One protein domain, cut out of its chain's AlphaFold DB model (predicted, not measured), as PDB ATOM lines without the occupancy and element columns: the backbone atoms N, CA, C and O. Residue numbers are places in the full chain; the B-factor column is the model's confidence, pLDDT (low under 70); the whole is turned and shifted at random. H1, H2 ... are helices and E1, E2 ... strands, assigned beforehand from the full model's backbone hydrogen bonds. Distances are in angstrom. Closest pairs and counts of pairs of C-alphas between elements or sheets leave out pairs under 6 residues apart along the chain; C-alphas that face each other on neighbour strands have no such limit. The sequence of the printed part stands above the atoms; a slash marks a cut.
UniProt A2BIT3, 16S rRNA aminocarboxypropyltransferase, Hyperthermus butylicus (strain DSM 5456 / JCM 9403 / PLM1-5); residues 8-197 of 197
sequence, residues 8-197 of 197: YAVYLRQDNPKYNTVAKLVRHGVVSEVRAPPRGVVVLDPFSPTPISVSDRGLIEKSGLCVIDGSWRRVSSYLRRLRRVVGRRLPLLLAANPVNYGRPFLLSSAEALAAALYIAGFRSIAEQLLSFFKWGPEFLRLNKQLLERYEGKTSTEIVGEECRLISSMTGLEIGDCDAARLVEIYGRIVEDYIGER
ATOM      1  N   TYR A   8       8.361  -0.119 -60.109       98.31
ATOM      2  CA  TYR A   8       9.636  -0.780 -60.338       98.31
ATOM      3  C   TYR A   8      10.050  -1.604 -59.127       98.31
ATOM      4  O   TYR A   8       9.734  -1.266 -57.984       98.31
ATOM      5  N   ALA A   9      10.817  -2.658 -59.378       97.94
ATOM      6  CA  ALA A   9      11.509  -3.374 -58.326       97.94
ATOM      7  C   ALA A   9      12.947  -3.688 -58.723       97.94
ATOM      8  O   ALA A   9      13.205  -4.194 -59.815       97.94
ATOM      9  N   VAL A  10      13.875  -3.445 -57.803       97.19
ATOM     10  CA  VAL A  10      15.210  -4.041 -57.868       97.19
ATOM     11  C   VAL A  10      15.154  -5.355 -57.104       97.19
ATOM     12  O   VAL A  10      15.153  -5.351 -55.874       97.19
ATOM     13  N   TYR A  11      15.084  -6.477 -57.822       95.31
ATOM     14  CA  TYR A  11      15.000  -7.800 -57.206       95.31
ATOM     15  C   TYR A  11      16.395  -8.406 -56.995       95.31
ATOM     16  O   TYR A  11      17.092  -8.757 -57.946       95.31
ATOM     17  N   LEU A  12      16.815  -8.552 -55.734       93.06
ATOM     18  CA  LEU A  12      18.150  -9.041 -55.372       93.06
ATOM     19  C   LEU A  12      18.272 -10.578 -55.335       93.06
ATOM     20  O   LEU A  12      19.363 -11.067 -55.021       93.06
ATOM     21  N   ARG A  13      17.183 -11.311 -55.629       87.19
ATOM     22  CA  ARG A  13      17.107 -12.776 -55.838       87.19
ATOM     23  C   ARG A  13      17.781 -13.602 -54.740       87.19
ATOM     24  O   ARG A  13      18.789 -14.262 -54.969       87.19
ATOM     25  N   GLN A  14      17.238 -13.527 -53.529       74.94
ATOM     26  CA  GLN A  14      17.793 -14.208 -52.343       74.94
ATOM     27  C   GLN A  14      16.854 -15.234 -51.725       74.94
ATOM     28  O   GLN A  14      17.259 -15.993 -50.851       74.94
ATOM     29  N   ASP A  15      15.605 -15.228 -52.153       81.38
ATOM     30  CA  ASP A  15      14.544 -16.071 -51.657       81.38
ATOM     31  C   ASP A  15      13.941 -16.880 -52.803       81.38
ATOM     32  O   ASP A  15      14.210 -16.645 -53.983       81.38
ATOM     33  N   ASN A  16      13.129 -17.871 -52.449       84.56
ATOM     34  CA  ASN A  16      12.442 -18.679 -53.440       84.56
ATOM     35  C   ASN A  16      11.418 -17.801 -54.198       84.56
ATOM     36  O   ASN A  16      10.441 -17.352 -53.584       84.56
ATOM     37  N   PRO A  17      11.553 -17.622 -55.530       84.62
ATOM     38  CA  PRO A  17      10.660 -16.765 -56.318       84.62
ATOM     39  C   PRO A  17       9.184 -17.189 -56.294       84.62
ATOM     40  O   PRO A  17       8.305 -16.433 -56.712       84.62
ATOM     41  N   LYS A  18       8.888 -18.412 -55.833       85.50
ATOM     42  CA  LYS A  18       7.523 -18.904 -55.614       85.50
ATOM     43  C   LYS A  18       6.800 -18.140 -54.501       85.50
ATOM     44  O   LYS A  18       5.591 -17.938 -54.609       85.50
ATOM     45  N   TYR A  19       7.520 -17.733 -53.456       87.25
ATOM     46  CA  TYR A  19       6.961 -17.053 -52.280       87.25
ATOM     47  C   TYR A  19       7.256 -15.548 -52.264       87.25
ATOM     48  O   TYR A  19       6.624 -14.809 -51.512       87.25
ATOM     49  N   ASN A  20       8.170 -15.086 -53.120       93.88
ATOM     50  CA  ASN A  20       8.519 -13.679 -53.232       93.88
ATOM     51  C   ASN A  20       7.369 -12.838 -53.820       93.88
ATOM     52  O   ASN A  20       6.813 -13.143 -54.883       93.88
ATOM     53  N   THR A  21       7.021 -11.748 -53.131       95.50
ATOM     54  CA  THR A  21       5.895 -10.890 -53.528       95.50
ATOM     55  C   THR A  21       6.186 -10.071 -54.792       95.50
ATOM     56  O   THR A  21       5.309  -9.962 -55.651       95.50
ATOM     57  N   VAL A  22       7.420  -9.586 -54.978       96.56
ATOM     58  CA  VAL A  22       7.844  -8.889 -56.204       96.56
ATOM     59  C   VAL A  22       7.854  -9.827 -57.401       96.56
ATOM     60  O   VAL A  22       7.282  -9.488 -58.433       96.56
ATOM     61  N   ALA A  23       8.418 -11.027 -57.276       96.56
ATOM     62  CA  ALA A  23       8.463 -12.013 -58.352       96.56
ATOM     63  C   ALA A  23       7.053 -12.353 -58.857       96.56
ATOM     64  O   ALA A  23       6.842 -12.529 -60.060       96.56
ATOM     65  N   LYS A  24       6.064 -12.404 -57.953       96.62
ATOM     66  CA  LYS A  24       4.658 -12.555 -58.332       96.62
ATOM     67  C   LYS A  24       4.142 -11.354 -59.128       96.62
ATOM     68  O   LYS A  24       3.564 -11.558 -60.192       96.62
ATOM     69  N   LEU A  25       4.357 -10.130 -58.649       97.31
ATOM     70  CA  LEU A  25       3.904  -8.912 -59.331       97.31
ATOM     71  C   LEU A  25       4.570  -8.712 -60.701       97.31
ATOM     72  O   LEU A  25       3.898  -8.305 -61.648       97.31
ATOM     73  N   VAL A  26       5.854  -9.060 -60.830       96.81
ATOM     74  CA  VAL A  26       6.595  -9.053 -62.102       96.81
ATOM     75  C   VAL A  26       5.994 -10.057 -63.085       96.81
ATOM     76  O   VAL A  26       5.730  -9.705 -64.231       96.81
ATOM     77  N   ARG A  27       5.684 -11.284 -62.638       96.12
ATOM     78  CA  ARG A  27       5.034 -12.311 -63.477       96.12
ATOM     79  C   ARG A  27       3.680 -11.855 -64.029       96.12
ATOM     80  O   ARG A  27       3.320 -12.234 -65.137       96.12
ATOM     81  N   HIS A  28       2.939 -11.055 -63.265       96.00
ATOM     82  CA  HIS A  28       1.653 -10.490 -63.683       96.00
ATOM     83  C   HIS A  28       1.776  -9.157 -64.444       96.00
ATOM     84  O   HIS A  28       0.756  -8.569 -64.793       96.00
ATOM     85  N   GLY A  29       2.993  -8.663 -64.701       95.44
ATOM     86  CA  GLY A  29       3.223  -7.416 -65.439       95.44
ATOM     87  C   GLY A  29       2.819  -6.142 -64.688       95.44
ATOM     88  O   GLY A  29       2.694  -5.089 -65.306       95.44
ATOM     89  N   VAL A  30       2.608  -6.223 -63.369       95.94
ATOM     90  CA  VAL A  30       2.210  -5.083 -62.519       95.94
ATOM     91  C   VAL A  30       3.421  -4.234 -62.134       95.94
ATOM     92  O   VAL A  30       3.331  -3.013 -62.040       95.94
ATOM     93  N   VAL A  31       4.565  -4.886 -61.915       97.75
ATOM     94  CA  VAL A  31       5.833  -4.262 -61.519       97.75
ATOM     95  C   VAL A  31       6.899  -4.614 -62.549       97.75
ATOM     96  O   VAL A  31       7.016  -5.767 -62.957       97.75
ATOM     97  N   SER A  32       7.696  -3.631 -62.959       97.75
ATOM     98  CA  SER A  32       8.839  -3.840 -63.852       97.75
ATOM     99  C   SER A  32      10.108  -4.116 -63.044       97.75
ATOM    100  O   SER A  32      10.547  -3.269 -62.264       97.75
ATOM    101  N   GLU A  33      10.724  -5.284 -63.233       97.38
ATOM    102  CA  GLU A  33      12.045  -5.567 -62.660       97.38
ATOM    103  C   GLU A  33      13.111  -4.709 -63.360       97.38
ATOM    104  O   GLU A  33      13.187  -4.663 -64.589       97.38
ATOM    105  N   VAL A  34      13.942  -4.022 -62.579       97.00
ATOM    106  CA  VAL A  34      15.024  -3.154 -63.061       97.00
ATOM    107  C   VAL A  34      16.328  -3.477 -62.341       97.00
ATOM    108  O   VAL A  34      16.340  -3.889 -61.185       97.00
ATOM    109  N   ARG A  35      17.465  -3.254 -63.012       93.88
ATOM    110  CA  ARG A  35      18.796  -3.470 -62.409       93.88
ATOM    111  C   ARG A  35      19.142  -2.422 -61.345       93.88
ATOM    112  O   ARG A  35      19.893  -2.708 -60.415       93.88
ATOM    113  N   ALA A  36      18.624  -1.208 -61.508       94.81
ATOM    114  CA  ALA A  36      18.783  -0.096 -60.582       94.81
ATOM    115  C   ALA A  36      17.564   0.837 -60.670       94.81
ATOM    116  O   ALA A  36      16.911   0.861 -61.720       94.81
ATOM    117  N   PRO A  37      17.262   1.617 -59.614       96.25
ATOM    118  CA  PRO A  37      16.153   2.560 -59.641       96.25
ATOM    119  C   PRO A  37      16.337   3.594 -60.765       96.25
ATOM    120  O   PRO A  37      17.414   4.192 -60.867       96.25
ATOM    121  N   PRO A  38      15.318   3.836 -61.611       94.38
ATOM    122  CA  PRO A  38      15.378   4.885 -62.621       94.38
ATOM    123  C   PRO A  38      15.615   6.266 -62.004       94.38
ATOM    124  O   PRO A  38      15.210   6.554 -60.876       94.38
ATOM    125  N   ARG A  39      16.248   7.168 -62.758       91.94
ATOM    126  CA  ARG A  39      16.534   8.523 -62.271       91.94
ATOM    127  C   ARG A  39      15.238   9.257 -61.910       91.94
ATOM    128  O   ARG A  39      14.322   9.339 -62.720       91.94
ATOM    129  N   GLY A  40      15.204   9.840 -60.711       92.56
ATOM    130  CA  GLY A  40      14.072  10.632 -60.224       92.56
ATOM    131  C   GLY A  40      12.870   9.813 -59.751       92.56
ATOM    132  O   GLY A  40      11.854  10.411 -59.415       92.56
ATOM    133  N   VAL A  41      12.963   8.480 -59.726       96.31
ATOM    134  CA  VAL A  41      11.941   7.619 -59.117       96.31
ATOM    135  C   VAL A  41      11.914   7.824 -57.600       96.31
ATOM    136  O   VAL A  41      12.964   8.051 -56.986       96.31
ATOM    137  N   VAL A  42      10.733   7.715 -56.990       98.31
ATOM    138  CA  VAL A  42      10.635   7.589 -55.531       98.31
ATOM    139  C   VAL A  42      11.088   6.187 -55.150       98.31
ATOM    140  O   VAL A  42      10.594   5.209 -55.708       98.31
ATOM    141  N   VAL A  43      12.037   6.078 -54.226       98.31
ATOM    142  CA  VAL A  43      12.544   4.794 -53.731       98.31
ATOM    143  C   VAL A  43      12.038   4.591 -52.314       98.31
ATOM    144  O   VAL A  43      12.246   5.451 -51.460       98.31
ATOM    145  N   LEU A  44      11.399   3.451 -52.064       97.50
ATOM    146  CA  LEU A  44      11.069   3.034 -50.709       97.50
ATOM    147  C   LEU A  44      12.355   2.669 -49.974       97.50
ATOM    148  O   LEU A  44      13.052   1.721 -50.333       97.50
ATOM    149  N   ASP A  45      12.656   3.477 -48.969       94.06
ATOM    150  CA  ASP A  45      13.867   3.429 -48.172       94.06
ATOM    151  C   ASP A  45      13.481   3.566 -46.693       94.06
ATOM    152  O   ASP A  45      13.188   4.679 -46.247       94.06
ATOM    153  N   PRO A  46      13.458   2.465 -45.920       90.25
ATOM    154  CA  PRO A  46      13.086   2.491 -44.505       90.25
ATOM    155  C   PRO A  46      14.029   3.349 -43.647       90.25
ATOM    156  O   PRO A  46      13.656   3.706 -42.535       90.25
ATOM    157  N   PHE A  47      15.218   3.696 -44.151       87.88
ATOM    158  CA  PHE A  47      16.209   4.513 -43.449       87.88
ATOM    159  C   PHE A  47      16.136   6.002 -43.828       87.88
ATOM    160  O   PHE A  47      16.926   6.803 -43.331       87.88
ATOM    161  N   SER A  48      15.210   6.394 -44.709       91.50
ATOM    162  CA  SER A  48      15.011   7.802 -45.056       91.50
ATOM    163  C   SER A  48      14.337   8.558 -43.903       91.50
ATOM    164  O   SER A  48      13.331   8.080 -43.380       91.50
ATOM    165  N   PRO A  49      14.798   9.771 -43.542       90.69
ATOM    166  CA  PRO A  49      14.128  10.599 -42.536       90.69
ATOM    167  C   PRO A  49      12.759  11.101 -43.004       90.69
ATOM    168  O   PRO A  49      11.910  11.455 -42.191       90.69
ATOM    169  N   THR A  50      12.514  11.136 -44.314       95.00
ATOM    170  CA  THR A  50      11.274  11.673 -44.876       95.00
ATOM    171  C   THR A  50      10.280  10.541 -45.138       95.00
ATOM    172  O   THR A  50      10.565   9.686 -45.986       95.00
ATOM    173  N   PRO A  51       9.109  10.513 -44.473       97.12
ATOM    174  CA  PRO A  51       8.057   9.578 -44.840       97.12
ATOM    175  C   PRO A  51       7.448   9.948 -46.194       97.12
ATOM    176  O   PRO A  51       7.399  11.121 -46.571       97.12
ATOM    177  N   ILE A  52       6.970   8.940 -46.921       98.44
ATOM    178  CA  ILE A  52       6.135   9.152 -48.103       98.44
ATOM    179  C   ILE A  52       4.857   9.898 -47.725       98.44
ATOM    180  O   ILE A  52       4.307   9.686 -46.647       98.44
ATOM    181  N   SER A  53       4.396  10.778 -48.608       98.50
ATOM    182  CA  SER A  53       3.283  11.688 -48.336       98.50
ATOM    183  C   SER A  53       2.513  12.058 -49.604       98.50
ATOM    184  O   SER A  53       2.920  11.710 -50.718       98.50
ATOM    185  N   VAL A  54       1.433  12.834 -49.459       98.12
ATOM    186  CA  VAL A  54       0.687  13.384 -50.607       98.12
ATOM    187  C   VAL A  54       1.573  14.248 -51.515       98.12
ATOM    188  O   VAL A  54       1.382  14.281 -52.731       98.12
ATOM    189  N   SER A  55       2.606  14.885 -50.955       98.19
ATOM    190  CA  SER A  55       3.558  15.719 -51.695       98.19
ATOM    191  C   SER A  55       4.386  14.929 -52.714       98.19
ATOM    192  O   SER A  55       4.910  15.507 -53.664       98.19
ATOM    193  N   ASP A  56       4.488  13.605 -52.561       98.19
ATOM    194  CA  ASP A  56       5.221  12.743 -53.490       98.19
ATOM    195  C   ASP A  56       4.382  12.332 -54.710       98.19
ATOM    196  O   ASP A  56       4.925  11.792 -55.677       98.19
ATOM    197  N   ARG A  57       3.073  12.630 -54.712       97.75
ATOM    198  CA  ARG A  57       2.134  12.233 -55.770       97.75
ATOM    199  C   ARG A  57       2.618  12.618 -57.168       97.75
ATOM    200  O   ARG A  57       2.721  11.756 -58.039       97.75
ATOM    201  N   GLY A  58       2.961  13.891 -57.374       97.12
ATOM    202  CA  GLY A  58       3.395  14.383 -58.686       97.12
ATOM    203  C   GLY A  58       4.700  13.734 -59.162       97.12
ATOM    204  O   GLY A  58       4.883  13.484 -60.353       97.12
ATOM    205  N   LEU A  59       5.602  13.392 -58.235       96.62
ATOM    206  CA  LEU A  59       6.837  12.685 -58.566       96.62
ATOM    207  C   LEU A  59       6.574  11.218 -58.924       96.62
ATOM    208  O   LEU A  59       7.186  10.696 -59.854       96.62
ATOM    209  N   ILE A  60       5.639  10.568 -58.231       97.81
ATOM    210  CA  ILE A  60       5.213   9.194 -58.517       97.81
ATOM    211  C   ILE A  60       4.506   9.115 -59.878       97.81
ATOM    212  O   ILE A  60       4.809   8.218 -60.663       97.81
ATOM    213  N   GLU A  61       3.640  10.072 -60.216       96.69
ATOM    214  CA  GLU A  61       3.030  10.180 -61.554       96.69
ATOM    215  C   GLU A  61       4.099  10.384 -62.637       96.69
ATOM    216  O   GLU A  61       4.118   9.691 -63.660       96.69
ATOM    217  N   LYS A  62       5.033  11.312 -62.394       96.12
ATOM    218  CA  LYS A  62       6.064  11.680 -63.368       96.12
ATOM    219  C   LYS A  62       7.110  10.594 -63.578       96.12
ATOM    220  O   LYS A  62       7.486  10.358 -64.724       96.12
ATOM    221  N   SER A  63       7.600   9.966 -62.514       96.06
ATOM    222  CA  SER A  63       8.798   9.113 -62.532       96.06
ATOM    223  C   SER A  63       8.517   7.666 -62.133       96.06
ATOM    224  O   SER A  63       9.147   6.763 -62.687       96.06
ATOM    225  N   GLY A  64       7.546   7.442 -61.248       97.50
ATOM    226  CA  GLY A  64       7.173   6.138 -60.703       97.50
ATOM    227  C   GLY A  64       7.630   5.917 -59.259       97.50
ATOM    228  O   GLY A  64       8.234   6.790 -58.631       97.50
ATOM    229  N   LEU A  65       7.360   4.710 -58.766       98.50
ATOM    230  CA  LEU A  65       7.699   4.232 -57.426       98.50
ATOM    231  C   LEU A  65       8.534   2.950 -57.526       98.50
ATOM    232  O   LEU A  65       8.223   2.068 -58.323       98.50
ATOM    233  N   CYS A  66       9.588   2.839 -56.724       98.38
ATOM    234  CA  CYS A  66      10.519   1.717 -56.739       98.38
ATOM    235  C   CYS A  66      10.667   1.095 -55.351       98.38
ATOM    236  O   CYS A  66      10.910   1.803 -54.374       98.38
ATOM    237  N   VAL A  67      10.616  -0.235 -55.281       97.88
ATOM    238  CA  VAL A  67      10.979  -1.014 -54.087       97.88
ATOM    239  C   VAL A  67      12.293  -1.763 -54.318       97.88
ATOM    240  O   VAL A  67      12.601  -2.161 -55.445       97.88
ATOM    241  N   ILE A  68      13.089  -1.948 -53.267       96.69
ATOM    242  CA  ILE A  68      14.264  -2.829 -53.290       96.69
ATOM    243  C   ILE A  68      13.882  -4.118 -52.566       96.69
ATOM    244  O   ILE A  68      13.522  -4.076 -51.394       96.69
ATOM    245  N   ASP A  69      13.952  -5.250 -53.260       95.62
ATOM    246  CA  ASP A  69      13.467  -6.535 -52.759       95.62
ATOM    247  C   ASP A  69      14.621  -7.510 -52.491       95.62
ATOM    248  O   ASP A  69      15.452  -7.793 -53.360       95.62
ATOM    249  N   GLY A  70      14.690  -8.011 -51.259       90.94
ATOM    250  CA  GLY A  70      15.685  -8.975 -50.801       90.94
ATOM    251  C   GLY A  70      15.700  -9.083 -49.277       90.94
ATOM    252  O   GLY A  70      14.854  -8.504 -48.600       90.94
ATOM    253  N   SER A  71      16.687  -9.791 -48.713       86.38
ATOM    254  CA  SER A  71      16.876  -9.779 -47.254       86.38
ATOM    255  C   SER A  71      17.186  -8.367 -46.759       86.38
ATOM    256  O   SER A  71      17.919  -7.622 -47.418       86.38
ATOM    257  N   TRP A  72      16.704  -8.020 -45.564       81.12
ATOM    258  CA  TRP A  72      16.927  -6.706 -44.957       81.12
ATOM    259  C   TRP A  72      18.407  -6.303 -44.915       81.12
ATOM    260  O   TRP A  72      18.743  -5.174 -45.269       81.12
ATOM    261  N   ARG A  73      19.318  -7.237 -44.603       82.75
ATOM    262  CA  ARG A  73      20.773  -6.987 -44.611       82.75
ATOM    263  C   ARG A  73      21.273  -6.508 -45.976       82.75
ATOM    264  O   ARG A  73      22.067  -5.565 -46.063       82.75
ATOM    265  N   ARG A  74      20.830  -7.151 -47.064       87.00
ATOM    266  CA  ARG A  74      21.249  -6.785 -48.428       87.00
ATOM    267  C   ARG A  74      20.505  -5.565 -48.955       87.00
ATOM    268  O   ARG A  74      21.145  -4.761 -49.622       87.00
ATOM    269  N   VAL A  75      19.229  -5.392 -48.613       88.75
ATOM    270  CA  VAL A  75      18.459  -4.173 -48.907       88.75
ATOM    271  C   VAL A  75      19.137  -2.964 -48.265       88.75
ATOM    272  O   VAL A  75      19.489  -2.027 -48.971       88.75
ATOM    273  N   SER A  76      19.448  -3.027 -46.968       86.50
ATOM    274  CA  SER A  76      20.158  -1.962 -46.251       86.50
ATOM    275  C   SER A  76      21.533  -1.667 -46.864       86.50
ATOM    276  O   SER A  76      21.883  -0.517 -47.126       86.50
ATOM    277  N   SER A  77      22.301  -2.711 -47.196       89.06
ATOM    278  CA  SER A  77      23.594  -2.554 -47.877       89.06
ATOM    279  C   SER A  77      23.475  -1.942 -49.278       89.06
ATOM    280  O   SER A  77      24.374  -1.220 -49.703       89.06
ATOM    281  N   TYR A  78      22.400  -2.243 -50.012       91.88
ATOM    282  CA  TYR A  78      22.141  -1.697 -51.343       91.88
ATOM    283  C   TYR A  78      21.724  -0.227 -51.263       91.88
ATOM    284  O   TYR A  78      22.323   0.607 -51.939       91.88
ATOM    285  N   LEU A  79      20.765   0.098 -50.390       89.94
ATOM    286  CA  LEU A  79      20.262   1.455 -50.175       89.94
ATOM    287  C   LEU A  79      21.385   2.416 -49.769       89.94
ATOM    288  O   LEU A  79      21.525   3.469 -50.384       89.94
ATOM    289  N   ARG A  80      22.283   2.003 -48.861       87.38
ATOM    290  CA  ARG A  80      23.468   2.795 -48.466       87.38
ATOM    291  C   ARG A  80      24.419   3.142 -49.619       87.38
ATOM    292  O   ARG A  80      25.208   4.076 -49.501       87.38
ATOM    293  N   ARG A  81      24.389   2.392 -50.727       88.81
ATOM    294  CA  ARG A  81      25.226   2.643 -51.919       88.81
ATOM    295  C   ARG A  81      24.536   3.527 -52.950       88.81
ATOM    296  O   ARG A  81      25.211   4.045 -53.842       88.81
ATOM    297  N   LEU A  82      23.217   3.687 -52.866       87.38
ATOM    298  CA  LEU A  82      22.482   4.553 -53.773       87.38
ATOM    299  C   LEU A  82      22.828   6.010 -53.468       87.38
ATOM    300  O   LEU A  82      22.732   6.474 -52.337       87.38
ATOM    301  N   ARG A  83      23.222   6.754 -54.502       78.50
ATOM    302  CA  ARG A  83      23.433   8.200 -54.414       78.50
ATOM    303  C   ARG A  83      22.324   8.906 -55.180       78.50
ATOM    304  O   ARG A  83      21.960   8.469 -56.269       78.50
ATOM    305  N   ARG A  84      21.856  10.044 -54.655       77.38
ATOM    306  CA  ARG A  84      20.931  10.964 -55.352       77.38
ATOM    307  C   ARG A  84      19.565  10.344 -55.699       77.38
ATOM    308  O   ARG A  84      18.978  10.694 -56.722       77.38
ATOM    309  N   VAL A  85      19.069   9.433 -54.862       85.06
ATOM    310  CA  VAL A  85      17.703   8.895 -54.960       85.06
ATOM    311  C   VAL A  85      16.739   9.706 -54.101       85.06
ATOM    312  O   VAL A  85      17.138  10.285 -53.093       85.06
ATOM    313  N   VAL A  86      15.464   9.740 -54.492       95.12
ATOM    314  CA  VAL A  86      14.403  10.331 -53.669       95.12
ATOM    315  C   VAL A  86      13.888   9.248 -52.725       95.12
ATOM    316  O   VAL A  86      12.916   8.560 -53.025       95.12
ATOM    317  N   GLY A  87      14.613   9.044 -51.624       96.06
ATOM    318  CA  GLY A  87      14.285   8.040 -50.613       96.06
ATOM    319  C   GLY A  87      13.097   8.467 -49.752       96.06
ATOM    320  O   GLY A  87      13.047   9.606 -49.271       96.06
ATOM    321  N   ARG A  88      12.153   7.553 -49.533       97.44
ATOM    322  CA  ARG A  88      11.019   7.734 -48.622       97.44
ATOM    323  C   ARG A  88      10.831   6.508 -47.749       97.44
ATOM    324  O   ARG A  88      10.702   5.407 -48.283       97.44
ATOM    325  N   ARG A  89      10.751   6.702 -46.435       95.81
ATOM    326  CA  ARG A  89      10.289   5.639 -45.539       95.81
ATOM    327  C   ARG A  89       8.768   5.557 -45.576       95.81
ATOM    328  O   ARG A  89       8.092   6.489 -46.011       95.81
ATOM    329  N   LEU A  90       8.226   4.446 -45.107       97.06
ATOM    330  CA  LEU A  90       6.802   4.364 -44.788       97.06
ATOM    331  C   LEU A  90       6.589   4.808 -43.340       97.06
ATOM    332  O   LEU A  90       7.520   4.678 -42.552       97.06
ATOM    333  N   PRO A  91       5.425   5.360 -42.982       96.12
ATOM    334  CA  PRO A  91       5.053   5.532 -41.585       96.12
ATOM    335  C   PRO A  91       4.678   4.190 -40.931       96.12
ATOM    336  O   PRO A  91       4.620   3.154 -41.603       96.12
ATOM    337  N   LEU A  92       4.405   4.214 -39.623       95.00
ATOM    338  CA  LEU A  92       3.973   3.052 -38.847       95.00
ATOM    339  C   LEU A  92       2.764   2.359 -39.471       95.00
ATOM    340  O   LEU A  92       1.666   2.902 -39.545       95.00
ATOM    341  N   LEU A  93       2.988   1.110 -39.869       97.19
ATOM    342  CA  LEU A  93       1.996   0.187 -40.396       97.19
ATOM    343  C   LEU A  93       2.324  -1.222 -39.903       97.19
ATOM    344  O   LEU A  93       3.477  -1.549 -39.608       97.19
ATOM    345  N   LEU A  94       1.297  -2.057 -39.831       96.94
ATOM    346  CA  LEU A  94       1.371  -3.445 -39.401       96.94
ATOM    347  C   LEU A  94       1.346  -4.371 -40.615       96.94
ATOM    348  O   LEU A  94       0.555  -4.187 -41.543       96.94
ATOM    349  N   ALA A  95       2.194  -5.390 -40.601       97.06
ATOM    350  CA  ALA A  95       2.182  -6.414 -41.633       97.06
ATOM    351  C   ALA A  95       0.921  -7.289 -41.537       97.06
ATOM    352  O   ALA A  95       0.528  -7.721 -40.458       97.06
ATOM    353  N   ALA A  96       0.318  -7.599 -42.681       97.81
ATOM    354  CA  ALA A  96      -0.739  -8.598 -42.838       97.81
ATOM    355  C   ALA A  96      -0.261  -9.838 -43.610       97.81
ATOM    356  O   ALA A  96      -0.994 -10.823 -43.735       97.81
ATOM    357  N   ASN A  97       0.968  -9.822 -44.134       94.31
ATOM    358  CA  ASN A  97       1.559 -11.004 -44.744       94.31
ATOM    359  C   ASN A  97       1.697 -12.158 -43.720       94.31
ATOM    360  O   ASN A  97       1.947 -11.912 -42.539       94.31
ATOM    361  N   PRO A  98       1.608 -13.431 -44.159       93.44
ATOM    362  CA  PRO A  98       1.610 -14.583 -43.251       93.44
ATOM    363  C   PRO A  98       2.879 -14.770 -42.412       93.44
ATOM    364  O   PRO A  98       2.853 -15.520 -41.445       93.44
ATOM    365  N   VAL A  99       3.999 -14.152 -42.799       90.94
ATOM    366  CA  VAL A  99       5.295 -14.349 -42.134       90.94
ATOM    367  C   VAL A  99       5.443 -13.417 -40.935       90.94
ATOM    368  O   VAL A  99       5.968 -13.831 -39.907       90.94
ATOM    369  N   ASN A 100       4.977 -12.172 -41.060       92.62
ATOM    370  CA  ASN A 100       5.180 -11.120 -40.063       92.62
ATOM    371  C   ASN A 100       3.856 -10.546 -39.530       92.62
ATOM    372  O   ASN A 100       3.849  -9.416 -39.053       92.62
ATOM    373  N   TYR A 101       2.742 -11.277 -39.635       95.88
ATOM    374  CA  TYR A 101       1.407 -10.771 -39.297       95.88
ATOM    375  C   TYR A 101       1.370 -10.046 -37.938       95.88
ATOM    376  O   TYR A 101       1.827 -10.572 -36.923       95.88
ATOM    377  N   GLY A 102       0.831  -8.827 -37.929       94.81
ATOM    378  CA  GLY A 102       0.709  -7.962 -36.758       94.81
ATOM    379  C   GLY A 102       2.003  -7.266 -36.325       94.81
ATOM    380  O   GLY A 102       1.938  -6.345 -35.512       94.81
ATOM    381  N   ARG A 103       3.174  -7.643 -36.859       92.44
ATOM    382  CA  ARG A 103       4.438  -6.983 -36.506       92.44
ATOM    383  C   ARG A 103       4.537  -5.602 -37.181       92.44
ATOM    384  O   ARG A 103       4.236  -5.487 -38.374       92.44
ATOM    385  N   PRO A 104       4.973  -4.557 -36.453       92.00
ATOM    386  CA  PRO A 104       5.132  -3.216 -37.007       92.00
ATOM    387  C   PRO A 104       6.330  -3.149 -37.960       92.00
ATOM    388  O   PRO A 104       7.326  -3.842 -37.758       92.00
ATOM    389  N   PHE A 105       6.238  -2.312 -38.996       91.06
ATOM    390  CA  PHE A 105       7.292  -1.998 -39.983       91.06
ATOM    391  C   PHE A 105       7.762  -3.148 -40.891       91.06
ATOM    392  O   PHE A 105       8.305  -2.895 -41.967       91.06
ATOM    393  N   LEU A 106       7.523  -4.408 -40.522       91.44
ATOM    394  CA  LEU A 106       8.006  -5.602 -41.225       91.44
ATOM    395  C   LEU A 106       7.118  -6.011 -42.414       91.44
ATOM    396  O   LEU A 106       6.750  -7.181 -42.587       91.44
ATOM    397  N   LEU A 107       6.786  -5.019 -43.237       95.31
ATOM    398  CA  LEU A 107       5.984  -5.162 -44.446       95.31
ATOM    399  C   LEU A 107       6.725  -5.980 -45.510       95.31
ATOM    400  O   LEU A 107       7.941  -5.882 -45.673       95.31
ATOM    401  N   SER A 108       5.977  -6.752 -46.291       95.94
ATOM    402  CA  SER A 108       6.464  -7.288 -47.560       95.94
ATOM    403  C   SER A 108       6.612  -6.175 -48.604       95.94
ATOM    404  O   SER A 108       5.970  -5.129 -48.513       95.94
ATOM    405  N   SER A 109       7.397  -6.411 -49.656       96.94
ATOM    406  CA  SER A 109       7.564  -5.454 -50.758       96.94
ATOM    407  C   SER A 109       6.239  -5.063 -51.432       96.94
ATOM    408  O   SER A 109       6.072  -3.913 -51.832       96.94
ATOM    409  N   ALA A 110       5.277  -5.989 -51.537       98.12
ATOM    410  CA  ALA A 110       3.940  -5.685 -52.054       98.12
ATOM    411  C   ALA A 110       3.130  -4.775 -51.116       98.12
ATOM    412  O   ALA A 110       2.524  -3.814 -51.584       98.12
ATOM    413  N   GLU A 111       3.152  -5.032 -49.805       98.56
ATOM    414  CA  GLU A 111       2.509  -4.158 -48.810       98.56
ATOM    415  C   GLU A 111       3.157  -2.776 -48.791       98.56
ATOM    416  O   GLU A 111       2.453  -1.773 -48.753       98.56
ATOM    417  N   ALA A 112       4.486  -2.713 -48.896       98.31
ATOM    418  CA  ALA A 112       5.224  -1.462 -48.934       98.31
ATOM    419  C   ALA A 112       4.843  -0.601 -50.154       98.31
ATOM    420  O   ALA A 112       4.566   0.591 -50.011       98.31
ATOM    421  N   LEU A 113       4.761  -1.205 -51.348       98.62
ATOM    422  CA  LEU A 113       4.279  -0.519 -52.553       98.62
ATOM    423  C   LEU A 113       2.823  -0.058 -52.405       98.62
ATOM    424  O   LEU A 113       2.503   1.074 -52.764       98.62
ATOM    425  N   ALA A 114       1.943  -0.908 -51.874       98.56
ATOM    426  CA  ALA A 114       0.535  -0.568 -51.699       98.56
ATOM    427  C   ALA A 114       0.333   0.568 -50.688       98.56
ATOM    428  O   ALA A 114      -0.414   1.502 -50.964       98.56
ATOM    429  N   ALA A 115       1.031   0.529 -49.554       98.69
ATOM    430  CA  ALA A 115       0.994   1.576 -48.540       98.69
ATOM    431  C   ALA A 115       1.444   2.928 -49.100       98.69
ATOM    432  O   ALA A 115       0.753   3.930 -48.945       98.69
ATOM    433  N   ALA A 116       2.571   2.939 -49.812       98.56
ATOM    434  CA  ALA A 116       3.093   4.119 -50.489       98.56
ATOM    435  C   ALA A 116       2.086   4.725 -51.472       98.56
ATOM    436  O   ALA A 116       1.846   5.932 -51.463       98.56
ATOM    437  N   LEU A 117       1.482   3.875 -52.306       98.38
ATOM    438  CA  LEU A 117       0.452   4.281 -53.255       98.38
ATOM    439  C   LEU A 117      -0.771   4.845 -52.536       98.38
ATOM    440  O   LEU A 117      -1.250   5.904 -52.929       98.38
ATOM    441  N   TYR A 118      -1.248   4.179 -51.486       98.56
ATOM    442  CA  TYR A 118      -2.394   4.634 -50.704       98.56
ATOM    443  C   TYR A 118      -2.132   6.027 -50.118       98.56
ATOM    444  O   TYR A 118      -2.900   6.952 -50.364       98.56
ATOM    445  N   ILE A 119      -1.008   6.202 -49.416       98.62
ATOM    446  CA  ILE A 119      -0.647   7.458 -48.740       98.62
ATOM    447  C   ILE A 119      -0.472   8.612 -49.741       98.62
ATOM    448  O   ILE A 119      -0.891   9.735 -49.472       98.62
ATOM    449  N   ALA A 120       0.077   8.339 -50.930       97.94
ATOM    450  CA  ALA A 120       0.215   9.328 -52.002       97.94
ATOM    451  C   ALA A 120      -1.084   9.566 -52.817       97.94
ATOM    452  O   ALA A 120      -1.083  10.304 -53.808       97.94
ATOM    453  N   GLY A 121      -2.207   8.950 -52.427       97.06
ATOM    454  CA  GLY A 121      -3.529   9.152 -53.030       97.06
ATOM    455  C   GLY A 121      -3.820   8.294 -54.271       97.06
ATOM    456  O   GLY A 121      -4.712   8.616 -55.057       97.06
ATOM    457  N   PHE A 122      -3.076   7.213 -54.499       97.19
ATOM    458  CA  PHE A 122      -3.315   6.218 -55.556       97.19
ATOM    459  C   PHE A 122      -4.031   4.977 -55.009       97.19
ATOM    460  O   PHE A 122      -3.645   3.840 -55.297       97.19
ATOM    461  N   ARG A 123      -5.083   5.189 -54.214       96.25
ATOM    462  CA  ARG A 123      -5.810   4.130 -53.500       96.25
ATOM    463  C   ARG A 123      -6.265   2.976 -54.396       96.25
ATOM    464  O   ARG A 123      -6.019   1.822 -54.066       96.25
ATOM    465  N   SER A 124      -6.839   3.271 -55.559       96.44
ATOM    466  CA  SER A 124      -7.284   2.239 -56.508       96.44
ATOM    467  C   SER A 124      -6.134   1.370 -57.031       96.44
ATOM    468  O   SER A 124      -6.290   0.161 -57.190       96.44
ATOM    469  N   ILE A 125      -4.950   1.957 -57.246       96.94
ATOM    470  CA  ILE A 125      -3.749   1.220 -57.664       96.94
ATOM    471  C   ILE A 125      -3.233   0.354 -56.508       96.94
ATOM    472  O   ILE A 125      -2.831  -0.786 -56.735       96.94
ATOM    473  N   ALA A 126      -3.279   0.859 -55.270       97.62
ATOM    474  CA  ALA A 126      -2.923   0.089 -54.078       97.62
ATOM    475  C   ALA A 126      -3.831  -1.142 -53.897       97.62
ATOM    476  O   ALA A 126      -3.337  -2.254 -53.707       97.62
ATOM    477  N   GLU A 127      -5.149  -0.959 -54.015       97.50
ATOM    478  CA  GLU A 127      -6.152  -2.028 -53.926       97.50
ATOM    479  C   GLU A 127      -5.952  -3.084 -55.026       97.50
ATOM    480  O   GLU A 127      -5.912  -4.283 -54.740       97.50
ATOM    481  N   GLN A 128      -5.729  -2.650 -56.271       96.69
ATOM    482  CA  GLN A 128      -5.445  -3.550 -57.392       96.69
ATOM    483  C   GLN A 128      -4.122  -4.314 -57.214       96.69
ATOM    484  O   GLN A 128      -4.027  -5.485 -57.571       96.69
ATOM    485  N   LEU A 129      -3.079  -3.684 -56.667       97.31
ATOM    486  CA  LEU A 129      -1.809  -4.362 -56.389       97.31
ATOM    487  C   LEU A 129      -2.004  -5.473 -55.350       97.31
ATOM    488  O   LEU A 129      -1.512  -6.591 -55.525       97.31
ATOM    489  N   LEU A 130      -2.755  -5.188 -54.285       98.12
ATOM    490  CA  LEU A 130      -3.015  -6.144 -53.214       98.12
ATOM    491  C   LEU A 130      -3.963  -7.272 -53.633       98.12
ATOM    492  O   LEU A 130      -3.844  -8.372 -53.095       98.12
ATOM    493  N   SER A 131      -4.833  -7.074 -54.630       97.50
ATOM    494  CA  SER A 131      -5.766  -8.115 -55.093       97.50
ATOM    495  C   SER A 131      -5.073  -9.358 -55.672       97.50
ATOM    496  O   SER A 131      -5.685 -10.420 -55.776       97.50
ATOM    497  N   PHE A 132      -3.782  -9.274 -56.015       97.06
ATOM    498  CA  PHE A 132      -2.980 -10.438 -56.407       97.06
ATOM    499  C   PHE A 132      -2.647 -11.365 -55.232       97.06
ATOM    500  O   PHE A 132      -2.167 -12.482 -55.446       97.06
ATOM    501  N   PHE A 133      -2.884 -10.953 -53.989       97.31
ATOM    502  CA  PHE A 133      -2.566 -11.712 -52.787       97.31
ATOM    503  C   PHE A 133      -3.848 -12.023 -52.017       97.31
ATOM    504  O   PHE A 133      -4.630 -11.128 -51.724       97.31
ATOM    505  N   LYS A 134      -4.052 -13.290 -51.631       96.62
ATOM    506  CA  LYS A 134      -5.238 -13.689 -50.847       96.62
ATOM    507  C   LYS A 134      -5.349 -12.914 -49.525       96.62
ATOM    508  O   LYS A 134      -6.444 -12.566 -49.116       96.62
ATOM    509  N   TRP A 135      -4.209 -12.628 -48.896       96.31
ATOM    510  CA  TRP A 135      -4.099 -11.813 -47.683       96.31
ATOM    511  C   TRP A 135      -4.064 -10.300 -47.972       96.31
ATOM    512  O   TRP A 135      -4.066  -9.503 -47.048       96.31
ATOM    513  N   GLY A 136      -4.031  -9.868 -49.233       97.56
ATOM    514  CA  GLY A 136      -3.903  -8.456 -49.596       97.56
ATOM    515  C   GLY A 136      -5.004  -7.554 -49.019       97.56
ATOM    516  O   GLY A 136      -4.668  -6.527 -48.433       97.56
ATOM    517  N   PRO A 137      -6.299  -7.924 -49.096       97.25
ATOM    518  CA  PRO A 137      -7.374  -7.145 -48.473       97.25
ATOM    519  C   PRO A 137      -7.224  -6.993 -46.953       97.25
ATOM    520  O   PRO A 137      -7.616  -5.970 -46.392       97.25
ATOM    521  N   GLU A 138      -6.615  -7.981 -46.290       98.31
ATOM    522  CA  GLU A 138      -6.362  -7.940 -44.850       98.31
ATOM    523  C   GLU A 138      -5.387  -6.821 -44.480       98.31
ATOM    524  O   GLU A 138      -5.577  -6.172 -43.459       98.31
ATOM    525  N   PHE A 139      -4.412  -6.504 -45.339       98.62
ATOM    526  CA  PHE A 139      -3.499  -5.380 -45.115       98.62
ATOM    527  C   PHE A 139      -4.240  -4.047 -44.974       98.62
ATOM    528  O   PHE A 139      -3.983  -3.288 -44.037       98.62
ATOM    529  N   LEU A 140      -5.187  -3.779 -45.879       98.25
ATOM    530  CA  LEU A 140      -5.996  -2.559 -45.846       98.25
ATOM    531  C   LEU A 140      -6.950  -2.554 -44.651       98.25
ATOM    532  O   LEU A 140      -7.142  -1.511 -44.034       98.25
ATOM    533  N   ARG A 141      -7.525  -3.711 -44.300       98.38
ATOM    534  CA  ARG A 141      -8.412  -3.843 -43.137       98.38
ATOM    535  C   ARG A 141      -7.663  -3.587 -41.830       98.38
ATOM    536  O   ARG A 141      -8.115  -2.775 -41.026       98.38
ATOM    537  N   LEU A 142      -6.525  -4.257 -41.643       98.38
ATOM    538  CA  LEU A 142      -5.674  -4.157 -40.458       98.38
ATOM    539  C   LEU A 142      -5.175  -2.726 -40.247       98.38
ATOM    540  O   LEU A 142      -5.181  -2.228 -39.126       98.38
ATOM    541  N   ASN A 143      -4.790  -2.050 -41.329       98.50
ATOM    542  CA  ASN A 143      -4.206  -0.714 -41.268       98.50
ATOM    543  C   ASN A 143      -5.193   0.416 -41.555       98.50
ATOM    544  O   ASN A 143      -4.754   1.553 -41.682       98.50
ATOM    545  N   LYS A 144      -6.502   0.151 -41.651       98.19
ATOM    546  CA  LYS A 144      -7.495   1.145 -42.094       98.19
ATOM    547  C   LYS A 144      -7.346   2.485 -41.367       98.19
ATOM    548  O   LYS A 144      -7.158   3.509 -42.008       98.19
ATOM    549  N   GLN A 145      -7.345   2.455 -40.034       97.44
ATOM    550  CA  GLN A 145      -7.238   3.667 -39.216       97.44
ATOM    551  C   GLN A 145      -5.886   4.380 -39.374       97.44
ATOM    552  O   GLN A 145      -5.834   5.602 -39.296       97.44
ATOM    553  N   LEU A 146      -4.793   3.639 -39.586       97.75
ATOM    554  CA  LEU A 146      -3.461   4.216 -39.802       97.75
ATOM    555  C   LEU A 146      -3.368   4.855 -41.193       97.75
ATOM    556  O   LEU A 146      -2.968   6.006 -41.321       97.75
ATOM    557  N   LEU A 147      -3.809   4.145 -42.232       98.19
ATOM    558  CA  LEU A 147      -3.822   4.637 -43.609       98.19
ATOM    559  C   LEU A 147      -4.698   5.888 -43.754       98.19
ATOM    560  O   LEU A 147      -4.238   6.875 -44.320       98.19
ATOM    561  N   GLU A 148      -5.902   5.886 -43.177       96.81
ATOM    562  CA  GLU A 148      -6.794   7.057 -43.148       96.81
ATOM    563  C   GLU A 148      -6.178   8.235 -42.375       96.81
ATOM    564  O   GLU A 148      -6.409   9.392 -42.719       96.81
ATOM    565  N   ARG A 149      -5.344   7.973 -41.357       97.06
ATOM    566  CA  ARG A 149      -4.595   9.027 -40.656       97.06
ATOM    567  C   ARG A 149      -3.483   9.633 -41.496       97.06
ATOM    568  O   ARG A 149      -3.127  10.767 -41.202       97.06
ATOM    569  N   TYR A 150      -2.912   8.929 -42.466       98.12
ATOM    570  CA  TYR A 150      -1.795   9.435 -43.276       98.12
ATOM    571  C   TYR A 150      -2.232   9.975 -44.641       98.12
ATOM    572  O   TYR A 150      -1.524  10.787 -45.236       98.12
ATOM    573  N   GLU A 151      -3.382   9.534 -45.145       95.44
ATOM    574  CA  GLU A 151      -3.927   9.955 -46.432       95.44
ATOM    575  C   GLU A 151      -4.099  11.482 -46.499       95.44
ATOM    576  O   GLU A 151      -4.609  12.117 -45.578       95.44
ATOM    577  N   GLY A 152      -3.632  12.085 -47.597       94.81
ATOM    578  CA  GLY A 152      -3.754  13.526 -47.835       94.81
ATOM    579  C   GLY A 152      -2.824  14.416 -47.003       94.81
ATOM    580  O   GLY A 152      -2.892  15.633 -47.152       94.81
ATOM    581  N   LYS A 153      -1.943  13.848 -46.170       98.25
ATOM    582  CA  LYS A 153      -1.021  14.610 -45.315       98.25
ATOM    583  C   LYS A 153       0.353  14.800 -45.937       98.25
ATOM    584  O   LYS A 153       0.842  13.962 -46.699       98.25
ATOM    585  N   THR A 154       0.987  15.910 -45.580       98.31
ATOM    586  CA  THR A 154       2.394  16.205 -45.862       98.31
ATOM    587  C   THR A 154       3.321  15.333 -45.013       98.31
ATOM    588  O   THR A 154       2.924  14.772 -43.992       98.31
ATOM    589  N   SER A 155       4.596  15.242 -45.397       96.75
ATOM    590  CA  SER A 155       5.592  14.486 -44.633       96.75
ATOM    591  C   SER A 155       5.715  14.961 -43.180       96.75
ATOM    592  O   SER A 155       5.876  14.138 -42.283       96.75
ATOM    593  N   THR A 156       5.606  16.271 -42.935       95.56
ATOM    594  CA  THR A 156       5.679  16.859 -41.587       95.56
ATOM    595  C   THR A 156       4.476  16.463 -40.735       95.56
ATOM    596  O   THR A 156       4.631  16.076 -39.579       95.56
ATOM    597  N   GLU A 157       3.275  16.504 -41.307       96.75
ATOM    598  CA  GLU A 157       2.060  16.082 -40.606       96.75
ATOM    599  C   GLU A 157       2.067  14.580 -40.305       96.75
ATOM    600  O   GLU A 157       1.648  14.179 -39.220       96.75
ATOM    601  N   ILE A 158       2.583  13.752 -41.224       97.25
ATOM    602  CA  ILE A 158       2.740  12.308 -41.005       97.25
ATOM    603  C   ILE A 158       3.685  12.040 -39.830       97.25
ATOM    604  O   ILE A 158       3.315  11.280 -38.940       97.25
ATOM    605  N   VAL A 159       4.844  12.709 -39.763       94.62
ATOM    606  CA  VAL A 159       5.746  12.620 -38.596       94.62
ATOM    607  C   VAL A 159       4.998  12.963 -37.302       94.62
ATOM    608  O   VAL A 159       5.078  12.217 -36.330       94.62
ATOM    609  N   GLY A 160       4.201  14.036 -37.303       93.44
ATOM    610  CA  GLY A 160       3.405  14.431 -36.139       93.44
ATOM    611  C   GLY A 160       2.322  13.418 -35.731       93.44
ATOM    612  O   GLY A 160       2.051  13.261 -34.540       93.44
ATOM    613  N   GLU A 161       1.687  12.726 -36.683       94.56
ATOM    614  CA  GLU A 161       0.757  11.622 -36.386       94.56
ATOM    615  C   GLU A 161       1.480  10.425 -35.769       94.56
ATOM    616  O   GLU A 161       1.005   9.856 -34.789       94.56
ATOM    617  N   GLU A 162       2.633  10.048 -36.314       92.19
ATOM    618  CA  GLU A 162       3.420   8.928 -35.801       92.19
ATOM    619  C   GLU A 162       3.908   9.161 -34.381       92.19
ATOM    620  O   GLU A 162       3.769   8.278 -33.538       92.19
ATOM    621  N   CYS A 163       4.398  10.363 -34.094       89.44
ATOM    622  CA  CYS A 163       4.785  10.746 -32.746       89.44
ATOM    623  C   CYS A 163       3.633  10.572 -31.754       89.44
ATOM    624  O   CYS A 163       3.800   9.929 -30.721       89.44
ATOM    625  N   ARG A 164       2.428  11.045 -32.101       89.50
ATOM    626  CA  ARG A 164       1.232  10.864 -31.263       89.50
ATOM    627  C   ARG A 164       0.877   9.392 -31.055       89.50
ATOM    628  O   ARG A 164       0.526   9.005 -29.941       89.50
ATOM    629  N   LEU A 165       0.973   8.576 -32.104       89.50
ATOM    630  CA  LEU A 165       0.683   7.144 -32.033       89.50
ATOM    631  C   LEU A 165       1.670   6.418 -31.116       89.50
ATOM    632  O   LEU A 165       1.245   5.686 -30.225       89.50
ATOM    633  N   ILE A 166       2.973   6.649 -31.287       82.62
ATOM    634  CA  ILE A 166       3.996   5.964 -30.490       82.62
ATOM    635  C   ILE A 166       3.925   6.411 -29.028       82.62
ATOM    636  O   ILE A 166       3.987   5.551 -28.148       82.62
ATOM    637  N   SER A 167       3.712   7.704 -28.742       81.75
ATOM    638  CA  SER A 167       3.519   8.179 -27.362       81.75
ATOM    639  C   SER A 167       2.317   7.497 -26.702       81.75
ATOM    640  O   SER A 167       2.422   6.993 -25.587       81.75
ATOM    641  N   SER A 168       1.191   7.386 -27.419       82.00
ATOM    642  CA  SER A 168      -0.003   6.699 -26.909       82.00
ATOM    643  C   SER A 168       0.208   5.200 -26.678       82.00
ATOM    644  O   SER A 168      -0.415   4.644 -25.778       82.00
ATOM    645  N   MET A 169       1.028   4.531 -27.494       76.44
ATOM    646  CA  MET A 169       1.274   3.087 -27.390       76.44
ATOM    647  C   MET A 169       2.294   2.732 -26.308       76.44
ATOM    648  O   MET A 169       2.209   1.660 -25.715       76.44
ATOM    649  N   THR A 170       3.278   3.599 -26.075       71.25
ATOM    650  CA  THR A 170       4.402   3.320 -25.169       71.25
ATOM    651  C   THR A 170       4.227   3.939 -23.787       71.25
ATOM    652  O   THR A 170       4.940   3.553 -22.864       71.25
ATOM    653  N   GLY A 171       3.309   4.901 -23.629       62.41
ATOM    654  CA  GLY A 171       3.175   5.689 -22.401       62.41
ATOM    655  C   GLY A 171       4.400   6.563 -22.104       62.41
ATOM    656  O   GLY A 171       4.472   7.171 -21.042       62.41
ATOM    657  N   LEU A 172       5.370   6.614 -23.023       56.50
ATOM    658  CA  LEU A 172       6.546   7.457 -22.912       56.50
ATOM    659  C   LEU A 172       6.161   8.863 -23.363       56.50
ATOM    660  O   LEU A 172       5.623   9.044 -24.459       56.50
ATOM    661  N   GLU A 173       6.494   9.868 -22.555       55.25
ATOM    662  CA  GLU A 173       6.679  11.206 -23.101       55.25
ATOM    663  C   GLU A 173       7.865  11.125 -24.057       55.25
ATOM    664  O   GLU A 173       9.029  11.129 -23.654       55.25
ATOM    665  N   ILE A 174       7.572  10.964 -25.345       54.44
ATOM    666  CA  ILE A 174       8.588  11.103 -26.376       54.44
ATOM    667  C   ILE A 174       8.894  12.600 -26.443       54.44
ATOM    668  O   ILE A 174       8.278  13.332 -27.217       54.44
ATOM    669  N   GLY A 175       9.802  13.067 -25.580       62.72
ATOM    670  CA  GLY A 175      10.456  14.360 -25.764       62.72
ATOM    671  C   GLY A 175      11.022  14.447 -27.184       62.72
ATOM    672  O   GLY A 175      11.336  13.408 -27.763       62.72
ATOM    673  N   ASP A 176      11.080  15.656 -27.752       62.12
ATOM    674  CA  ASP A 176      11.543  15.964 -29.117       62.12
ATOM    675  C   ASP A 176      11.322  14.828 -30.134       62.12
ATOM    676  O   ASP A 176      12.248  14.381 -30.811       62.12
ATOM    677  N   CYS A 177      10.090  14.302 -30.223       70.06
ATOM    678  CA  CYS A 177       9.770  13.306 -31.237       70.06
ATOM    679  C   CYS A 177       9.921  13.935 -32.622       70.06
ATOM    680  O   CYS A 177       9.073  14.708 -33.073       70.06
ATOM    681  N   ASP A 178      11.020  13.596 -33.283       78.38
ATOM    682  CA  ASP A 178      11.371  14.104 -34.593       78.38
ATOM    683  C   ASP A 178      11.575  12.967 -35.604       78.38
ATOM    684  O   ASP A 178      11.513  11.767 -35.308       78.38
ATOM    685  N   ALA A 179      11.795  13.355 -36.857       80.94
ATOM    686  CA  ALA A 179      11.998  12.412 -37.944       80.94
ATOM    687  C   ALA A 179      13.202  11.477 -37.715       80.94
ATOM    688  O   ALA A 179      13.145  10.318 -38.129       80.94
ATOM    689  N   ALA A 180      14.271  11.958 -37.073       83.94
ATOM    690  CA  ALA A 180      15.478  11.174 -36.833       83.94
ATOM    691  C   ALA A 180      15.213  10.085 -35.791       83.94
ATOM    692  O   ALA A 180      15.527   8.916 -36.024       83.94
ATOM    693  N   ARG A 181      14.535  10.435 -34.694       83.50
ATOM    694  CA  ARG A 181      14.180   9.485 -33.643       83.50
ATOM    695  C   ARG A 181      13.252   8.381 -34.142       83.50
ATOM    696  O   ARG A 181      13.427   7.221 -33.771       83.50
ATOM    697  N   LEU A 182      12.303   8.712 -35.019       85.88
ATOM    698  CA  LEU A 182      11.451   7.709 -35.665       85.88
ATOM    699  C   LEU A 182      12.282   6.726 -36.501       85.88
ATOM    700  O   LEU A 182      12.107   5.518 -36.364       85.88
ATOM    701  N   VAL A 183      13.232   7.215 -37.304       86.06
ATOM    702  CA  VAL A 183      14.135   6.343 -38.078       86.06
ATOM    703  C   VAL A 183      14.965   5.435 -37.168       86.06
ATOM    704  O   VAL A 183      15.165   4.269 -37.501       86.06
ATOM    705  N   GLU A 184      15.417   5.914 -36.008       86.00
ATOM    706  CA  GLU A 184      16.140   5.076 -35.043       86.00
ATOM    707  C   GLU A 184      15.272   3.948 -34.478       86.00
ATOM    708  O   GLU A 184      15.721   2.803 -34.417       86.00
ATOM    709  N   ILE A 185      14.030   4.250 -34.081       82.56
ATOM    710  CA  ILE A 185      13.079   3.245 -33.575       82.56
ATOM    711  C   ILE A 185      12.858   2.160 -34.632       82.56
ATOM    712  O   ILE A 185      12.889   0.966 -34.332       82.56
ATOM    713  N   TYR A 186      12.684   2.576 -35.883       83.12
ATOM    714  CA  TYR A 186      12.504   1.670 -37.006       83.12
ATOM    715  C   TYR A 186      13.740   0.811 -37.242       83.12
ATOM    716  O   TYR A 186      13.628  -0.400 -37.424       83.12
ATOM    717  N   GLY A 187      14.915   1.448 -37.241       81.38
ATOM    718  CA  GLY A 187      16.202   0.792 -37.415       81.38
ATOM    719  C   GLY A 187      16.384  -0.331 -36.405       81.38
ATOM    720  O   GLY A 187      16.672  -1.450 -36.814       81.38
ATOM    721  N   ARG A 188      16.095  -0.068 -35.124       83.88
ATOM    722  CA  ARG A 188      16.170  -1.074 -34.052       83.88
ATOM    723  C   ARG A 188      15.243  -2.261 -34.297       83.88
ATOM    724  O   ARG A 188      15.702  -3.391 -34.260       83.88
ATOM    725  N   ILE A 189      13.975  -2.027 -34.640       81.25
ATOM    726  CA  ILE A 189      13.019  -3.120 -34.907       81.25
ATOM    727  C   ILE A 189      13.462  -3.977 -36.101       81.25
ATOM    728  O   ILE A 189      13.326  -5.201 -36.088       81.25
ATOM    729  N   VAL A 190      13.997  -3.342 -37.147       75.88
ATOM    730  CA  VAL A 190      14.532  -4.058 -38.311       75.88
ATOM    731  C   VAL A 190      15.796  -4.838 -37.941       75.88
ATOM    732  O   VAL A 190      15.953  -5.970 -38.395       75.88
ATOM    733  N   GLU A 191      16.687  -4.269 -37.134       79.19
ATOM    734  CA  GLU A 191      17.907  -4.925 -36.652       79.19
ATOM    735  C   GLU A 191      17.599  -6.123 -35.748       79.19
ATOM    736  O   GLU A 191      18.145  -7.201 -35.987       79.19
ATOM    737  N   ASP A 192      16.664  -5.980 -34.810       82.44
ATOM    738  CA  ASP A 192      16.193  -7.061 -33.941       82.44
ATOM    739  C   ASP A 192      15.621  -8.214 -34.780       82.44
ATOM    740  O   ASP A 192      16.011  -9.370 -34.616       82.44
ATOM    741  N   TYR A 193      14.785  -7.906 -35.778       76.62
ATOM    742  CA  TYR A 193      14.263  -8.912 -36.708       76.62
ATOM    743  C   TYR A 193      15.354  -9.609 -37.534       76.62
ATOM    744  O   TYR A 193      15.237 -10.797 -37.840       76.62
ATOM    745  N   ILE A 194      16.400  -8.881 -37.941       71.88
ATOM    746  CA  ILE A 194      17.554  -9.479 -38.626       71.88
ATOM    747  C   ILE A 194      18.305 -10.422 -37.680       71.88
ATOM    748  O   ILE A 194      18.778 -11.451 -38.148       71.88
ATOM    749  N   GLY A 195      18.426 -10.080 -36.394       68.94
ATOM    750  CA  GLY A 195      19.115 -10.889 -35.385       68.94
ATOM    751  C   GLY A 195      18.359 -12.152 -34.953       68.94
ATOM    752  O   GLY A 195      18.990 -13.124 -34.553       68.94
ATOM    753  N   GLU A 196      17.028 -12.170 -35.070       64.31
ATOM    754  CA  GLU A 196      16.176 -13.341 -34.787       64.31
ATOM    755  C   GLU A 196      16.318 -14.492 -35.814       64.31
ATOM    756  O   GLU A 196      15.750 -15.567 -35.603       64.31
ATOM    757  N   ARG A 197      17.020 -14.288 -36.940       57.19
ATOM    758  CA  ARG A 197      17.102 -15.226 -38.076       57.19
ATOM    759  C   ARG A 197      18.526 -15.622 -38.442       57.19
ATOM    760  O   ARG A 197      18.692 -16.796 -38.841       57.19
TER     761      ARG A 197
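This is residues 8 to 197 of the 197 residues of the protein "16S rRNA aminocarboxypropyltransferase" of Hyperthermus butylicus (strain DSM 5456 / JCM 9403 / PLM1-5) (UniProt A2BIT3). A small four-stranded sheet has helices on both faces, H1, H2 and H4 on one, with H1 and H4 over its strands and H2 beside them, and H3 over the other. H4 is the core helix; H5 folds back beside it and, with H6 and H7, makes a further layer away from the sheet, while the long H8 and H9 lie at one end. The printed part has 190 residues, with nine named helices and four named strands in the order E1 H1 E2 H2 E3 H3 E4 H4 H5 H6 H7 H8 H9. The sheet, in the order E1 E3 E2 E4, is parallel, and the class is mixed, helices and strands. The whole is compact, with a radius of gyration of the C-alphas of 15.5 A and spans of 46 by 39 by 35 A.

Find C-alpha 8 at (9.636, -0.780, -60.338), where E1, residues 8 to 11, begins. Next come H1, 21 to 27; E2, 42 to 44; H2, 54 to 63; E3, 65 to 69, 13.1 A long; H3, 72 to 79; and E4, 86 to 88. H4, 109 to 119, runs 15.4 A from C-alpha 109 at (7.564, -5.454, -50.758). Then read H5, 123 to 130; H6, 136 to 142; H7, 144 to 150; H8, 155 to 170, 22.5 A; and H9, 179 to 195, 24.5 A, ending at (19.115, -10.889, -35.385).

In the sheet, look for N 10 and O 67 of E1 and E3 at 3.0 A, N 66 and O 42 of E3 and E2 at 2.8 A, and N 43 and O 86 of E2 and E4 at 2.9 A. E2, H2 and E3 form a strand-helix-strand unit, parallel neighbour strands with a helix between them along the chain; its crossover is right-handed. H4 lies over E3 and E2 at a height over the sheet of 9.7 A; H3, on the opposite face, lies over E3 at 9.3 A. H4 touches H1 at Ala 110 and Thr 21, their C-alphas 5.8 A apart and closest. H4 and H5 form a helical hairpin, at a shallow tilt of 11 degrees, opposite ways; the closest C-alphas, of Ala 114 and Ala 126, are 4.2 A apart. H4 touches H7, closest at C-alphas 119 and 150, 5.9 A. Every O i to N i+4 pair is within hydrogen-bond range in H1, H3, H4, H5, H7, H8 and H9; H2 has 4 of 6 and H6 2 of 3.

The farthest C-alphas, of Arg 27 and Glu 173, are 46.8 A apart. The printed part has no cut; the links H1 to E2 and E4 to H4 are long. Expect pLDDT under 70 at residues 171 to 176 and 195 to 197.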